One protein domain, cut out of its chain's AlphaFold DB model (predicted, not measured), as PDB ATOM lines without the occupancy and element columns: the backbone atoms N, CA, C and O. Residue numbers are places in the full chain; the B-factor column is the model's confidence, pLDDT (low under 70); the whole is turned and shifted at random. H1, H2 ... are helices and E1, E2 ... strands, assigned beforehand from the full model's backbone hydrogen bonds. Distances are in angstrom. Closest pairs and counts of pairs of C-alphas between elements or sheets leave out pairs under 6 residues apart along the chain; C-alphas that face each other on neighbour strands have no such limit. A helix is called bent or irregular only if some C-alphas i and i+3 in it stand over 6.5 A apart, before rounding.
ATOM      1  N   ARG A   2     289.189 242.761 155.938       92.50
ATOM      2  CA  ARG A   2     290.640 242.605 156.053       92.50
ATOM      3  C   ARG A   2     291.266 243.891 156.571       92.50
ATOM      4  O   ARG A   2     290.882 244.974 156.123       92.50
ATOM      5  N   LEU A   3     292.209 243.779 157.497       94.94
ATOM      6  CA  LEU A   3     292.985 244.905 158.004       94.94
ATOM      7  C   LEU A   3     294.322 244.942 157.273       94.94
ATOM      8  O   LEU A   3     295.119 244.025 157.396       94.94
ATOM      9  N   TRP A   4     294.572 246.013 156.536       95.56
ATOM     10  CA  TRP A   4     295.828 246.232 155.831       95.56
ATOM     11  C   TRP A   4     296.618 247.329 156.523       95.56
ATOM     12  O   TRP A   4     296.026 248.302 156.983       95.56
ATOM     13  N   VAL A   5     297.938 247.207 156.570       94.88
ATOM     14  CA  VAL A   5     298.839 248.271 157.016       94.88
ATOM     15  C   VAL A   5     299.693 248.729 155.845       94.88
ATOM     16  O   VAL A   5     300.187 247.911 155.076       94.88
ATOM     17  N   GLU A   6     299.843 250.039 155.705       93.75
ATOM     18  CA  GLU A   6     300.688 250.682 154.709       93.75
ATOM     19  C   GLU A   6     301.851 251.402 155.402       93.75
ATOM     20  O   GLU A   6     301.641 252.182 156.343       93.75
ATOM     21  N   SER A   7     303.074 251.130 154.944       88.38
ATOM     22  CA  SER A   7     304.312 251.763 155.406       88.38
ATOM     23  C   SER A   7     305.289 251.893 154.244       88.38
ATOM     24  O   SER A   7     305.552 250.917 153.553       88.38
ATOM     25  N   GLY A   8     305.831 253.091 154.004       82.19
ATOM     26  CA  GLY A   8     306.867 253.283 152.978       82.19
ATOM     27  C   GLY A   8     306.455 252.897 151.549       82.19
ATOM     28  O   GLY A   8     307.323 252.575 150.748       82.19
ATOM     29  N   GLY A   9     305.156 252.913 151.229       82.19
ATOM     30  CA  GLY A   9     304.622 252.502 149.923       82.19
ATOM     31  C   GLY A   9     304.301 251.009 149.801       82.19
ATOM     32  O   GLY A   9     303.677 250.603 148.824       82.19
ATOM     33  N   GLU A  10     304.653 250.197 150.799       87.25
ATOM     34  CA  GLU A  10     304.274 248.788 150.862       87.25
ATOM     35  C   GLU A  10     302.990 248.610 151.671       87.25
ATOM     36  O   GLU A  10     302.814 249.226 152.725       87.25
ATOM     37  N   ALA A  11     302.096 247.749 151.184       91.44
ATOM     38  CA  ALA A  11     300.860 247.388 151.864       91.44
ATOM     39  C   ALA A  11     300.852 245.891 152.190       91.44
ATOM     40  O   ALA A  11     301.065 245.057 151.311       91.44
ATOM     41  N   ARG A  12     300.556 245.550 153.445       92.88
ATOM     42  CA  ARG A  12     300.504 244.168 153.943       92.88
ATOM     43  C   ARG A  12     299.180 243.895 154.641       92.88
ATOM     44  O   ARG A  12     298.680 244.746 155.374       92.88
ATOM     45  N   ASP A  13     298.635 242.700 154.438       94.12
ATOM     46  CA  ASP A  13     297.498 242.202 155.209       94.12
ATOM     47  C   ASP A  13     297.968 241.793 156.616       94.12
ATOM     48  O   ASP A  13     298.871 240.973 156.760       94.12
ATOM     49  N   VAL A  14     297.374 242.399 157.641       94.69
ATOM     50  CA  VAL A  14     297.644 242.159 159.068       94.69
ATOM     51  C   VAL A  14     296.368 241.765 159.815       94.69
ATOM     52  O   VAL A  14     296.251 241.965 161.026       94.69
ATOM     53  N   THR A  15     295.384 241.211 159.099       93.69
ATOM     54  CA  THR A  15     294.090 240.783 159.655       93.69
ATOM     55  C   THR A  15     294.256 239.902 160.891       93.69
ATOM     56  O   THR A  15     293.601 240.167 161.896       93.69
ATOM     57  N   ASP A  16     295.198 238.960 160.861       92.50
ATOM     58  CA  ASP A  16     295.470 238.024 161.961       92.50
ATOM     59  C   ASP A  16     296.772 238.344 162.723       92.50
ATOM     60  O   ASP A  16     297.184 237.612 163.619       92.50
ATOM     61  N   GLU A  17     297.429 239.456 162.384       93.44
ATOM     62  CA  GLU A  17     298.748 239.843 162.907       93.44
ATOM     63  C   GLU A  17     298.694 241.145 163.717       93.44
ATOM     64  O   GLU A  17     299.652 241.923 163.751       93.44
ATOM     65  N   HIS A  18     297.565 241.398 164.379       95.00
ATOM     66  CA  HIS A  18     297.376 242.593 165.189       95.00
ATOM     67  C   HIS A  18     296.697 242.301 166.529       95.00
ATOM     68  O   HIS A  18     295.879 241.394 166.665       95.00
ATOM     69  N   LEU A  19     297.012 243.133 167.516       95.94
ATOM     70  CA  LEU A  19     296.475 243.092 168.868       95.94
ATOM     71  C   LEU A  19     295.841 244.433 169.195       95.94
ATOM     72  O   LEU A  19     296.398 245.476 168.861       95.94
ATOM     73  N   PHE A  20     294.712 244.427 169.892       97.12
ATOM     74  CA  PHE A  20     294.139 245.640 170.458       97.12
ATOM     75  C   PHE A  20     294.380 245.632 171.965       97.12
ATOM     76  O   PHE A  20     293.939 244.720 172.648       97.12
ATOM     77  N   VAL A  21     295.138 246.605 172.474       97.25
ATOM     78  CA  VAL A  21     295.666 246.574 173.856       97.25
ATOM     79  C   VAL A  21     295.480 247.904 174.591       97.25
ATOM     80  O   VAL A  21     296.104 248.157 175.613       97.25
ATOM     81  N   GLY A  22     294.660 248.806 174.059       96.75
ATOM     82  CA  GLY A  22     294.382 250.070 174.726       96.75
ATOM     83  C   GLY A  22     293.460 250.966 173.920       96.75
ATOM     84  O   GLY A  22     293.573 251.063 172.703       96.75
ATOM     85  N   TYR A  23     292.546 251.650 174.605       95.81
ATOM     86  CA  TYR A  23     291.590 252.576 173.984       95.81
ATOM     87  C   TYR A  23     291.782 254.044 174.398       95.81
ATOM     88  O   TYR A  23     291.060 254.919 173.920       95.81
ATOM     89  N   LYS A  24     292.725 254.339 175.304       95.19
ATOM     90  CA  LYS A  24     293.080 255.707 175.707       95.19
ATOM     91  C   LYS A  24     294.552 255.805 176.168       95.19
ATOM     92  O   LYS A  24     294.825 255.586 177.350       95.19
ATOM     93  N   PRO A  25     295.481 256.158 175.262       96.38
ATOM     94  CA  PRO A  25     295.262 256.352 173.825       96.38
ATOM     95  C   PRO A  25     294.947 255.019 173.124       96.38
ATOM     96  O   PRO A  25     295.047 253.953 173.735       96.38
ATOM     97  N   LEU A  26     294.509 255.075 171.862       97.69
ATOM     98  CA  LEU A  26     294.344 253.861 171.065       97.69
ATOM     99  C   LEU A  26     295.715 253.199 170.901       97.69
ATOM    100  O   LEU A  26     296.621 253.855 170.400       97.69
ATOM    101  N   LEU A  27     295.851 251.929 171.268       98.06
ATOM    102  CA  LEU A  27     297.102 251.186 171.164       98.06
ATOM    103  C   LEU A  27     296.868 249.850 170.451       98.06
ATOM    104  O   LEU A  27     296.068 249.021 170.897       98.06
ATOM    105  N   ILE A  28     297.569 249.660 169.333       97.44
ATOM    106  CA  ILE A  28     297.533 248.443 168.516       97.44
ATOM    107  C   ILE A  28     298.927 247.820 168.504       97.44
ATOM    108  O   ILE A  28     299.895 248.502 168.180       97.44
ATOM    109  N   GLY A  29     299.042 246.540 168.838       96.56
ATOM    110  CA  GLY A  29     300.269 245.770 168.628       96.56
ATOM    111  C   GLY A  29     300.278 245.161 167.228       96.56
ATOM    112  O   GLY A  29     299.259 244.625 166.807       96.56
ATOM    113  N   LEU A  30     301.399 245.226 166.515       95.19
ATOM    114  CA  LEU A  30     301.615 244.516 165.254       95.19
ATOM    115  C   LEU A  30     302.639 243.409 165.432       95.19
ATOM    116  O   LEU A  30     303.713 243.625 165.998       95.19
ATOM    117  N   LEU A  31     302.296 242.232 164.920       92.50
ATOM    118  CA  LEU A  31     303.147 241.056 164.956       92.50
ATOM    119  C   LEU A  31     303.980 240.996 163.677       92.50
ATOM    120  O   LEU A  31     303.457 241.157 162.582       92.50
ATOM    121  N   SER A  32     305.271 240.685 163.804       77.31
ATOM    122  CA  SER A  32     306.112 240.302 162.655       77.31
ATOM    123  C   SER A  32     306.250 241.379 161.557       77.31
ATOM    124  O   SER A  32     306.469 241.053 160.386       77.31
ATOM    125  N   VAL A  33     306.164 242.661 161.937       73.81
ATOM    126  CA  VAL A  33     306.485 243.806 161.074       73.81
ATOM    127  C   VAL A  33     307.691 244.544 161.671       73.81
ATOM    128  O   VAL A  33     307.556 245.143 162.738       73.81
ATOM    129  N   PRO A  34     308.873 244.508 161.030       71.38
ATOM    130  CA  PRO A  34     310.027 245.272 161.484       71.38
ATOM    131  C   PRO A  34     309.813 246.745 161.122       71.38
ATOM    132  O   PRO A  34     310.164 247.197 160.035       71.38
ATOM    133  N   VAL A  35     309.187 247.495 162.025       78.75
ATOM    134  CA  VAL A  35     308.998 248.939 161.866       78.75
ATOM    135  C   VAL A  35     309.754 249.655 162.969       78.75
ATOM    136  O   VAL A  35     309.544 249.391 164.151       78.75
ATOM    137  N   GLU A  36     310.612 250.592 162.579       84.44
ATOM    138  CA  GLU A  36     311.292 251.477 163.520       84.44
ATOM    139  C   GLU A  36     310.286 252.312 164.318       84.44
ATOM    140  O   GLU A  36     309.235 252.723 163.810       84.44
ATOM    141  N   THR A  37     310.634 252.611 165.567       87.50
ATOM    142  CA  THR A  37     309.888 253.548 166.407       87.50
ATOM    143  C   THR A  37     309.828 254.932 165.755       87.50
ATOM    144  O   THR A  37     310.779 255.394 165.133       87.50
ATOM    145  N   GLY A  38     308.701 255.621 165.907       90.06
ATOM    146  CA  GLY A  38     308.476 256.955 165.368       90.06
ATOM    147  C   GLY A  38     307.890 256.997 163.956       90.06
ATOM    148  O   GLY A  38     307.431 258.064 163.545       90.06
ATOM    149  N   ARG A  39     307.840 255.870 163.237       92.69
ATOM    150  CA  ARG A  39     307.246 255.791 161.898       92.69
ATOM    151  C   ARG A  39     305.727 255.908 161.945       92.69
ATOM    152  O   ARG A  39     305.061 255.413 162.853       92.69
ATOM    153  N   ILE A  40     305.180 256.559 160.922       95.12
ATOM    154  CA  ILE A  40     303.739 256.671 160.714       95.12
ATOM    155  C   ILE A  40     303.266 255.488 159.878       95.12
ATOM    156  O   ILE A  40     303.816 255.213 158.813       95.12
ATOM    157  N   LEU A  41     302.230 254.818 160.365       95.75
ATOM    158  CA  LEU A  41     301.558 253.711 159.704       95.75
ATOM    159  C   LEU A  41     300.127 254.107 159.363       95.75
ATOM    160  O   LEU A  41     299.467 254.836 160.113       95.75
ATOM    161  N   VAL A  42     299.635 253.602 158.236       96.75
ATOM    162  CA  VAL A  42     298.242 253.784 157.830       96.75
ATOM    163  C   VAL A  42     297.562 252.431 157.749       96.75
ATOM    164  O   VAL A  42     297.834 251.628 156.866       96.75
ATOM    165  N   PHE A  43     296.636 252.199 158.665       96.88
ATOM    166  CA  PHE A  43     295.750 251.053 158.646       96.88
ATOM    167  C   PHE A  43     294.544 251.333 157.758       96.88
ATOM    168  O   PHE A  43     293.852 252.338 157.936       96.88
ATOM    169  N   HIS A  44     294.261 250.422 156.840       96.81
ATOM    170  CA  HIS A  44     293.081 250.426 155.992       96.81
ATOM    171  C   HIS A  44     292.235 249.215 156.324       96.81
ATOM    172  O   HIS A  44     292.660 248.073 156.165       96.81
ATOM    173  N   LEU A  45     291.011 249.469 156.753       95.19
ATOM    174  CA  LEU A  45     290.028 248.428 156.935       95.19
ATOM    175  C   LEU A  45     289.250 248.277 155.635       95.19
ATOM    176  O   LEU A  45     288.602 249.227 155.191       95.19
ATOM    177  N   ARG A  46     289.340 247.099 155.019       93.69
ATOM    178  CA  ARG A  46     288.747 246.815 153.712       93.69
ATOM    179  C   ARG A  46     287.605 245.808 153.823       93.69
ATOM    180  O   ARG A  46     287.695 244.819 154.562       93.69
ATOM    181  N   SER A  47     286.524 246.059 153.093       87.69
ATOM    182  CA  SER A  47     285.452 245.088 152.863       87.69
ATOM    183  C   SER A  47     285.937 243.933 151.980       87.69
ATOM    184  O   SER A  47     287.067 243.927 151.492       87.69
ATOM    185  N   GLU A  48     285.103 242.907 151.819       82.25
ATOM    186  CA  GLU A  48     285.440 241.717 151.019       82.25
ATOM    187  C   GLU A  48     285.615 242.033 149.529       82.25
ATOM    188  O   GLU A  48     286.449 241.417 148.876       82.25
ATOM    189  N   ASP A  49     284.927 243.060 149.025       83.31
ATOM    190  CA  ASP A  49     285.108 243.611 147.674       83.31
ATOM    191  C   ASP A  49     286.345 244.527 147.545       83.31
ATOM    192  O   ASP A  49     286.551 245.163 146.513       83.31
ATOM    193  N   GLY A  50     287.170 244.630 148.592       84.75
ATOM    194  CA  GLY A  50     288.420 245.388 148.598       84.75
ATOM    195  C   GLY A  50     288.275 246.894 148.843       84.75
ATOM    196  O   GLY A  50     289.294 247.578 148.971       84.75
ATOM    197  N   LYS A  51     287.054 247.434 148.963       88.50
ATOM    198  CA  LYS A  51     286.850 248.866 149.234       88.50
ATOM    199  C   LYS A  51     287.294 249.234 150.647       88.50
ATOM    200  O   LYS A  51     287.006 248.532 151.613       88.50
ATOM    201  N   SER A  52     287.987 250.364 150.787       92.00
ATOM    202  CA  SER A  52     288.376 250.890 152.100       92.00
ATOM    203  C   SER A  52     287.164 251.509 152.797       92.00
ATOM    204  O   SER A  52     286.609 252.502 152.328       92.00
ATOM    205  N   VAL A  53     286.747 250.915 153.914       94.31
ATOM    206  CA  VAL A  53     285.599 251.366 154.718       94.31
ATOM    207  C   VAL A  53     286.033 252.227 155.901       94.31
ATOM    208  O   VAL A  53     285.253 253.055 156.386       94.31
ATOM    209  N   ALA A  54     287.287 252.082 156.335       96.62
ATOM    210  CA  ALA A  54     287.902 252.948 157.325       96.62
ATOM    211  C   ALA A  54     289.419 253.057 157.157       96.62
ATOM    212  O   ALA A  54     290.084 252.148 156.670       96.62
ATOM    213  N   LYS A  55     289.960 254.176 157.632       97.31
ATOM    214  CA  LYS A  55     291.383 254.494 157.667       97.31
ATOM    215  C   LYS A  55     291.770 254.952 159.068       97.31
ATOM    216  O   LYS A  55     291.139 255.862 159.607       97.31
ATOM    217  N   LEU A  56     292.816 254.356 159.628       97.94
ATOM    218  CA  LEU A  56     293.414 254.723 160.906       97.94
ATOM    219  C   LEU A  56     294.903 255.021 160.701       97.94
ATOM    220  O   LEU A  56     295.681 254.151 160.343       97.94
ATOM    221  N   THR A  57     295.310 256.256 160.950       97.75
ATOM    222  CA  THR A  57     296.713 256.658 161.027       97.75
ATOM    223  C   THR A  57     297.209 256.463 162.452       97.75
ATOM    224  O   THR A  57     296.560 256.924 163.395       97.75
ATOM    225  N   ALA A  58     298.361 255.822 162.604       97.44
ATOM    226  CA  ALA A  58     299.009 255.564 163.882       97.44
ATOM    227  C   ALA A  58     300.516 255.824 163.795       97.44
ATOM    228  O   ALA A  58     301.079 255.888 162.704       97.44
ATOM    229  N   LYS A  59     301.169 255.964 164.944       96.50
ATOM    230  CA  LYS A  59     302.622 256.109 165.063       96.50
ATOM    231  C   LYS A  59     303.183 254.956 165.874       96.50
ATOM    232  O   LYS A  59     302.635 254.643 166.925       96.50
ATOM    233  N   THR A  60     304.275 254.350 165.427       96.12
ATOM    234  CA  THR A  60     305.002 253.365 166.236       96.12
ATOM    235  C   THR A  60     305.619 254.053 167.452       96.12
ATOM    236  O   THR A  60     306.278 255.089 167.327       96.12
ATOM    237  N   VAL A  61     305.374 253.513 168.643       96.25
ATOM    238  CA  VAL A  61     305.734 254.163 169.915       96.25
ATOM    239  C   VAL A  61     306.779 253.400 170.708       96.25
ATOM    240  O   VAL A  61     307.676 254.025 171.266       96.25
ATOM    241  N   PHE A  62     306.712 252.073 170.727       94.25
ATOM    242  CA  PHE A  62     307.742 251.243 171.336       94.25
ATOM    243  C   PHE A  62     307.727 249.836 170.749       94.25
ATOM    244  O   PHE A  62     306.772 249.409 170.089       94.25
ATOM    245  N   HIS A  63     308.813 249.121 171.009       92.62
ATOM    246  CA  HIS A  63     309.037 247.760 170.564       92.62
ATOM    247  C   HIS A  63     309.271 246.874 171.777       92.62
ATOM    248  O   HIS A  63     310.059 247.229 172.650       92.62
ATOM    249  N   GLN A  64     308.584 245.736 171.829       92.75
ATOM    250  CA  GLN A  64     308.844 244.713 172.833       92.75
ATOM    251  C   GLN A  64     309.370 243.461 172.142       92.75
ATOM    252  O   GLN A  64     308.702 242.897 171.270       92.75
ATOM    253  N   VAL A  65     310.552 243.018 172.563       90.81
ATOM    254  CA  VAL A  65     311.119 241.723 172.183       90.81
ATOM    255  C   VAL A  65     310.684 240.691 173.221       90.81
ATOM    256  O   VAL A  65     310.803 240.936 174.422       90.81
ATOM    257  N   LEU A  66     310.133 239.577 172.745       88.81
ATOM    258  CA  LEU A  66     309.670 238.432 173.526       88.81
ATOM    259  C   LEU A  66     310.289 237.187 172.878       88.81
ATOM    260  O   LEU A  66     309.811 236.715 171.843       88.81
ATOM    261  N   ASP A  67     311.425 236.748 173.418       85.69
ATOM    262  CA  ASP A  67     312.302 235.719 172.850       85.69
ATOM    263  C   ASP A  67     312.651 235.964 171.367       85.69
ATOM    264  O   ASP A  67     313.395 236.885 171.030       85.69
ATOM    265  N   ASN A  68     312.114 235.140 170.464       81.69
ATOM    266  CA  ASN A  68     312.328 235.213 169.015       81.69
ATOM    267  C   ASN A  68     311.214 235.969 168.273       81.69
ATOM    268  O   ASN A  68     311.169 235.974 167.039       81.69
ATOM    269  N   ARG A  69     310.282 236.575 169.010       86.50
ATOM    270  CA  ARG A  69     309.190 237.377 168.472       86.50
ATOM    271  C   ARG A  69     309.313 238.806 168.941       86.50
ATOM    272  O   ARG A  69     309.972 239.145 169.919       86.50
ATOM    273  N   SER A  70     308.672 239.672 168.180       88.62
ATOM    274  CA  SER A  70     308.729 241.087 168.439       88.62
ATOM    275  C   SER A  70     307.381 241.709 168.102       88.62
ATOM    276  O   SER A  70     306.721 241.312 167.135       88.62
ATOM    277  N   VAL A  71     306.941 242.616 168.969       93.94
ATOM    278  CA  VAL A  71     305.661 243.313 168.845       93.94
ATOM    279  C   VAL A  71     305.938 244.795 168.772       93.94
ATOM    280  O   VAL A  71     306.529 245.375 169.687       93.94
ATOM    281  N   VAL A  72     305.505 245.412 167.678       95.31
ATOM    282  CA  VAL A  72     305.577 246.861 167.510       95.31
ATOM    283  C   VAL A  72     304.257 247.460 167.960       95.31
ATOM    284  O   VAL A  72     303.209 247.171 167.385       95.31
ATOM    285  N   PHE A  73     304.297 248.312 168.977       96.69
ATOM    286  CA  PHE A  73     303.110 248.997 169.465       96.69
ATOM    287  C   PHE A  73     302.933 250.329 168.745       96.69
ATOM    288  O   PHE A  73     303.878 251.102 168.575       96.69
ATOM    289  N   CYS A  74     301.704 250.584 168.311       97.31
ATOM    290  CA  CYS A  74     301.312 251.722 167.498       97.31
ATOM    291  C   CYS A  74     300.213 252.509 168.206       97.31
ATOM    292  O   CYS A  74     299.139 251.970 168.478       97.31
ATOM    293  N   GLU A  75     300.461 253.789 168.468       97.75
ATOM    294  CA  GLU A  75     299.472 254.695 169.038       97.75
ATOM    295  C   GLU A  75     298.645 255.369 167.939       97.75
ATOM    296  O   GLU A  75     299.191 255.922 166.981       97.75
ATOM    297  N   GLY A  76     297.319 255.341 168.071       97.56
ATOM    298  CA  GLY A  76     296.403 255.977 167.129       97.56
ATOM    299  C   GLY A  76     296.515 257.503 167.135       97.56
ATOM    300  O   GLY A  76     296.407 258.155 168.169       97.56
ATOM    301  N   ILE A  77     296.669 258.084 165.945       96.88
ATOM    302  CA  ILE A  77     296.695 259.536 165.724       96.88
ATOM    303  C   ILE A  77     295.340 260.014 165.215       96.88
ATOM    304  O   ILE A  77     294.789 260.999 165.712       96.88
ATOM    305  N   ARG A  78     294.802 259.341 164.188       96.81
ATOM    306  CA  ARG A  78     293.571 259.774 163.522       96.81
ATOM    307  C   ARG A  78     292.820 258.629 162.853       96.81
ATOM    308  O   ARG A  78     293.410 257.877 162.098       96.81
ATOM    309  N   GLY A  79     291.514 258.548 163.065       96.75
ATOM    310  CA  GLY A  79     290.580 257.638 162.417       96.75
ATOM    311  C   GLY A  79     289.574 258.372 161.527       96.75
ATOM    312  O   GLY A  79     289.105 259.463 161.854       96.75
ATOM    313  N   SER A  80     289.213 257.753 160.411       95.75
ATOM    314  CA  SER A  80     288.109 258.154 159.534       95.75
ATOM    315  C   SER A  80     287.403 256.910 159.012       95.75
ATOM    316  O   SER A  80     288.070 255.925 158.705       95.75
ATOM    317  N   HIS A  81     286.075 256.926 158.920       95.19
ATOM    318  CA  HIS A  81     285.301 255.756 158.514       95.19
ATOM    319  C   HIS A  81     283.997 256.141 157.814       95.19
ATOM    320  O   HIS A  81     283.482 257.248 157.984       95.19
ATOM    321  N   THR A  82     283.426 255.174 157.099       93.81
ATOM    322  CA  THR A  82     282.138 255.286 156.395       93.81
ATOM    323  C   THR A  82     280.988 254.565 157.109       93.81
ATOM    324  O   THR A  82     279.862 254.595 156.631       93.81
ATOM    325  N   PHE A  83     281.226 254.001 158.304       91.88
ATOM    326  CA  PHE A  83     280.205 253.279 159.091       91.88
ATOM    327  C   PHE A  83     278.974 254.110 159.467       91.88
ATOM    328  O   PHE A  83     277.930 253.569 159.803       91.88
ATOM    329  N   ILE A  84     279.123 255.432 159.501       89.12
ATOM    330  CA  ILE A  84     278.083 256.374 159.903       89.12
ATOM    331  C   ILE A  84     278.071 257.475 158.853       89.12
ATOM    332  O   ILE A  84     279.134 257.987 158.499       89.12
ATOM    333  N   HIS A  85     276.891 257.891 158.402       87.50
ATOM    334  CA  HIS A  85     276.784 259.015 157.476       87.50
ATOM    335  C   HIS A  85     277.416 260.295 158.078       87.50
ATOM    336  O   HIS A  85     277.216 260.560 159.270       87.50
ATOM    337  N   PRO A  86     278.141 261.124 157.298       86.44
ATOM    338  CA  PRO A  86     278.833 262.315 157.807       86.44
ATOM    339  C   PRO A  86     277.957 263.263 158.640       86.44
ATOM    340  O   PRO A  86     278.414 263.797 159.650       86.44
ATOM    341  N   ILE A  87     276.679 263.413 158.275       88.31
ATOM    342  CA  ILE A  87     275.711 264.233 159.024       88.31
ATOM    343  C   ILE A  87     275.521 263.696 160.451       88.31
ATOM    344  O   ILE A  87     275.617 264.455 161.415       88.31
ATOM    345  N   TYR A  88     275.324 262.386 160.622       86.62
ATOM    346  CA  TYR A  88     275.183 261.786 161.952       86.62
ATOM    347  C   TYR A  88     276.496 261.800 162.737       86.62
ATOM    348  O   TYR A  88     276.473 261.946 163.958       86.62
ATOM    349  N   GLN A  89     277.651 261.699 162.068       85.38
ATOM    350  CA  GLN A  89     278.943 261.899 162.734       85.38
ATOM    351  C   GLN A  89     279.050 263.317 163.307       85.38
ATOM    352  O   GLN A  89     279.452 263.485 164.459       85.38
ATOM    353  N   TRP A  90     278.645 264.328 162.535       85.19
ATOM    354  CA  TRP A  90     278.613 265.716 162.984       85.19
ATOM    355  C   TRP A  90     277.650 265.912 164.164       85.19
ATOM    356  O   TRP A  90     278.079 266.414 165.203       85.19
ATOM    357  N   ILE A  91     276.406 265.419 164.074       86.44
ATOM    358  CA  ILE A  91     275.417 265.488 165.169       86.44
ATOM    359  C   ILE A  91     275.960 264.829 166.446       86.44
ATOM    360  O   ILE A  91     275.869 265.404 167.533       86.44
ATOM    361  N   ASN A  92     276.555 263.639 166.330       83.06
ATOM    362  CA  ASN A  92     277.111 262.909 167.469       83.06
ATOM    363  C   ASN A  92     278.251 263.677 168.151       83.06
ATOM    364  O   ASN A  92     278.309 263.707 169.380       83.06
ATOM    365  N   ARG A  93     279.123 264.337 167.375       82.25
ATOM    366  CA  ARG A  93     280.203 265.179 167.916       82.25
ATOM    367  C   ARG A  93     279.657 266.393 168.665       82.25
ATOM    368  O   ARG A  93     280.127 266.674 169.764       82.25
ATOM    369  N   GLN A  94     278.640 267.066 168.118       83.06
ATOM    370  CA  GLN A  94     277.995 268.200 168.793       83.06
ATOM    371  C   GLN A  94     277.338 267.767 170.105       83.06
ATOM    372  O   GLN A  94     277.572 268.377 171.146       83.06
ATOM    373  N   ARG A  95     276.585 266.659 170.089       81.75
ATOM    374  CA  ARG A  95     275.997 266.095 171.311       81.75
ATOM    375  C   ARG A  95     277.069 265.784 172.346       81.75
ATOM    376  O   ARG A  95     276.945 266.228 173.475       81.75
ATOM    377  N   GLN A  96     278.140 265.085 171.969       77.50
ATOM    378  CA  GLN A  96     279.219 264.732 172.895       77.50
ATOM    379  C   GLN A  96     279.892 265.959 173.525       77.50
ATOM    380  O   GLN A  96     280.272 265.906 174.694       77.50
ATOM    381  N   TRP A  97     280.037 267.046 172.765       75.69
ATOM    382  CA  TRP A  97     280.560 268.312 173.271       75.69
ATOM    383  C   TRP A  97     279.608 268.972 174.283       75.69
ATOM    384  O   TRP A  97     280.064 269.492 175.297       75.69
ATOM    385  N   LEU A  98     278.295 268.885 174.049       79.94
ATOM    386  CA  LEU A  98     277.257 269.449 174.919       79.94
ATOM    387  C   LEU A  98     276.979 268.614 176.181       79.94
ATOM    388  O   LEU A  98     276.546 269.157 177.200       79.94
ATOM    389  N   THR A  99     277.190 267.295 176.149       76.06
ATOM    390  CA  THR A  99     276.874 266.430 177.293       76.06
ATOM    391  C   THR A  99     277.880 266.624 178.427       76.06
ATOM    392  O   THR A  99     279.079 266.381 178.274       76.06
ATOM    393  N   ARG A 100     277.391 266.979 179.624       63.38
ATOM    394  CA  ARG A 100     278.219 267.019 180.839       63.38
ATOM    395  C   ARG A 100     278.822 265.641 181.116       63.38
ATOM    396  O   ARG A 100     278.114 264.634 181.167       63.38
ATOM    397  N   ARG A 101     280.141 265.596 181.318       66.31
ATOM    398  CA  ARG A 101     280.850 264.362 181.682       66.31
ATOM    399  C   ARG A 101     280.366 263.895 183.055       66.31
ATOM    400  O   ARG A 101     280.473 264.635 184.027       66.31
ATOM    401  N   LYS A 102     279.845 262.668 183.130       67.25
ATOM    402  CA  LYS A 102     279.527 262.034 184.415       67.25
ATOM    403  C   LYS A 102     280.833 261.724 185.169       67.25
ATOM    404  O   LYS A 102     281.774 261.245 184.527       67.25
ATOM    405  N   PRO A 103     280.901 261.960 186.492       62.19
ATOM    406  CA  PRO A 103     282.037 261.538 187.310       62.19
ATOM    407  C   PRO A 103     282.304 260.037 187.128       62.19
ATOM    408  O   PRO A 103     281.365 259.248 187.070       62.19
ATOM    409  N   GLY A 104     283.571 259.645 186.985       63.94
ATOM    410  CA  GLY A 104     283.986 258.243 186.819       63.94
ATOM    411  C   GLY A 104     284.044 257.722 185.374       63.94
ATOM    412  O   GLY A 104     284.786 256.775 185.106       63.94
ATOM    413  N   ASN A 105     283.363 258.361 184.415       67.00
ATOM    414  CA  ASN A 105     283.410 257.931 183.015       67.00
ATOM    415  C   ASN A 105     284.676 258.428 182.306       67.00
ATOM    416  O   ASN A 105     284.966 259.627 182.249       67.00
ATOM    417  N   VAL A 106     285.408 257.503 181.682       70.31
ATOM    418  CA  VAL A 106     286.561 257.838 180.842       70.31
ATOM    419  C   VAL A 106     286.059 258.384 179.505       70.31
ATOM    420  O   VAL A 106     285.693 257.639 178.603       70.31
ATOM    421  N   GLY A 107     286.046 259.707 179.357       73.62
ATOM    422  CA  GLY A 107     285.759 260.335 178.066       73.62
ATOM    423  C   GLY A 107     286.879 260.086 177.049       73.62
ATOM    424  O   GLY A 107     288.060 260.184 177.405       73.62
ATOM    425  N   LEU A 108     286.514 259.819 175.792       79.19
ATOM    426  CA  LEU A 108     287.430 259.750 174.648       79.19
ATOM    427  C   LEU A 108     287.379 261.086 173.891       79.19
ATOM    428  O   LEU A 108     286.357 261.373 173.265       79.19
ATOM    429  N   PRO A 109     288.406 261.947 174.002       79.94
ATOM    430  CA  PRO A 109     288.365 263.275 173.404       79.94
ATOM    431  C   PRO A 109     288.573 263.243 171.886       79.94
ATOM    432  O   PRO A 109     289.286 262.393 171.352       79.94
ATOM    433  N   GLY A 110     287.991 264.232 171.205       84.56
ATOM    434  CA  GLY A 110     288.232 264.499 169.791       84.56
ATOM    435  C   GLY A 110     287.982 263.279 168.906       84.56
ATOM    436  O   GLY A 110     286.911 262.680 168.924       84.56
ATOM    437  N   ASN A 111     288.989 262.914 168.121       91.56
ATOM    438  CA  ASN A 111     288.894 261.833 167.149       91.56
ATOM    439  C   ASN A 111     289.196 260.435 167.731       91.56
ATOM    440  O   ASN A 111     289.045 259.437 167.028       91.56
ATOM    441  N   LEU A 112     289.541 260.330 169.020       92.88
ATOM    442  CA  LEU A 112     289.812 259.041 169.664       92.88
ATOM    443  C   LEU A 112     288.594 258.105 169.631       92.88
ATOM    444  O   LEU A 112     288.747 256.895 169.518       92.88
ATOM    445  N   TYR A 113     287.375 258.652 169.672       91.31
ATOM    446  CA  TYR A 113     286.164 257.835 169.564       91.31
ATOM    447  C   TYR A 113     286.061 257.131 168.199       91.31
ATOM    448  O   TYR A 113     285.713 255.955 168.134       91.31
ATOM    449  N   ASP A 114     286.416 257.823 167.113       93.75
ATOM    450  CA  ASP A 114     286.414 257.245 165.764       93.75
ATOM    451  C   ASP A 114     287.547 256.222 165.602       93.75
ATOM    452  O   ASP A 114     287.346 255.174 164.998       93.75
ATOM    453  N   GLN A 115     288.714 256.472 166.198       96.50
ATOM    454  CA  GLN A 115     289.815 255.506 166.245       96.50
ATOM    455  C   GLN A 115     289.406 254.198 166.940       96.50
ATOM    456  O   GLN A 115     289.623 253.112 166.404       96.50
ATOM    457  N   VAL A 116     288.774 254.303 168.114       95.19
ATOM    458  CA  VAL A 116     288.308 253.148 168.893       95.19
ATOM    459  C   VAL A 116     287.196 252.404 168.155       95.19
ATOM    460  O   VAL A 116     287.235 251.178 168.097       95.19
ATOM    461  N   ARG A 117     286.254 253.108 167.507       93.62
ATOM    462  CA  ARG A 117     285.273 252.475 166.605       93.62
ATOM    463  C   ARG A 117     285.967 251.638 165.533       93.62
ATOM    464  O   ARG A 117     285.640 250.473 165.382       93.62
ATOM    465  N   ILE A 118     286.958 252.190 164.834       95.81
ATOM    466  CA  ILE A 118     287.687 251.448 163.793       95.81
ATOM    467  C   ILE A 118     288.342 250.187 164.367       95.81
ATOM    468  O   ILE A 118     288.227 249.120 163.768       95.81
ATOM    469  N   ALA A 119     288.960 250.275 165.547       95.62
ATOM    470  CA  ALA A 119     289.537 249.104 166.200       95.62
ATOM    471  C   ALA A 119     288.483 248.041 166.567       95.62
ATOM    472  O   ALA A 119     288.753 246.854 166.386       95.62
ATOM    473  N   TYR A 120     287.283 248.440 166.999       95.00
ATOM    474  CA  TYR A 120     286.154 247.541 167.286       95.00
ATOM    475  C   TYR A 120     285.323 247.144 166.057       95.00
ATOM    476  O   TYR A 120     284.301 246.471 166.199       95.00
ATOM    477  N   ALA A 121     285.678 247.588 164.851       93.38
ATOM    478  CA  ALA A 121     285.028 247.097 163.637       93.38
ATOM    479  C   ALA A 121     285.554 245.694 163.289       93.38
ATOM    480  O   ALA A 121     284.830 244.863 162.745       93.38
ATOM    481  N   MET A 122     286.804 245.402 163.656       91.62
ATOM    482  CA  MET A 122     287.321 244.037 163.672       91.62
ATOM    483  C   MET A 122     286.724 243.275 164.864       91.62
ATOM    484  O   MET A 122     286.754 243.817 165.972       91.62
ATOM    485  N   PRO A 123     286.209 242.044 164.673       91.56
ATOM    486  CA  PRO A 123     285.725 241.219 165.775       91.56
ATOM    487  C   PRO A 123     286.788 241.054 166.860       91.56
ATOM    488  O   PRO A 123     287.904 240.616 166.585       91.56
TER     489      PRO A 123
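Overview. This is residues 2 to 123 of the 279 residues of an uncharacterized protein of Cytophagales bacterium (UniProt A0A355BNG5). One strongly twisted sheet of seven strands curls round the short helix H2, without closing into a barrel. The longer helix H1 is set off to one side, away from the sheet, and residues 99 to 111 loop from it back to H2; of this outlying part, residues 98 to 105 stick out free. At the opposite end of the longest axis, the long bent strands E6 and E7 reach out as a hairpin. The printed part has 122 residues, with seven named strands followed by two named helices; the sheet's order is E2 E1 E5 E6 E7 E4 E3, antiparallel throughout, and the class is mixed, helices and strands. The whole is compact, with a radius of gyration of the C-alphas of 15.5 A and spans of 48 by 37 by 24 A.

Along the chain. E1, residues 2 to 7, begins at C-alpha 2 (290.640, 242.605, 156.053). E2 is residues 10 to 13, E3 residues 18 to 23, E4 residues 26 to 31 and E5 residues 40 to 46. E6, residues 52 to 66, measures 32.7 A and bends by 78 degrees at residue 61. E7, residues 69 to 81, measures 31.7 A and bends by 76 degrees at residue 78, ending at C-alpha 81 (285.301, 255.756, 158.514). H1, residues 86 to 98, is 18.6 A long. H2, residues 112 to 119, ends at C-alpha 119 (289.537, 249.104, 166.200).

Arrangement. E5, E6 and E7 form a meander, each strand the antiparallel neighbour of the one before. With E4 they make a Greek key, in which the first strand, E4, is the antiparallel neighbour of the fourth, E7. E6 and E7 are a hairpin, with N 57 and O 78 at 2.7 A. In E5 and E6, N 43 and O 56 are 2.7 A apart, and in E7 and E4, N 30 and O 72 are 2.8 A apart. The edge strands are E2, beside E1 with N 5 and O 12 at 2.8 A, and E3, beside E4 with N 19 and O 29 at 2.8 A. E1 is beside E5, with N 4 and O 44 at 2.8 A. H2 is on the sheet; its closest C-alphas to E7 are those of Gln 115 and Gly 79, 4.4 A apart, and to E3 those of Val 116 and Tyr 23, 6.1 A apart. H1 is not on the sheet, and H1 and H2 are apart. In H1 and H2 every O i to N i+4 pair is within hydrogen-bond range.

Size, cuts and confidence. The two C-alphas farthest apart are those of Asn 68 and Leu 98, at 49.4 A. The printed part has no cut. The link from H1 to H2 is long, with 13 residues, and residues 100 to 105 in it have pLDDT under 70; the mean of the printed part is 89.4.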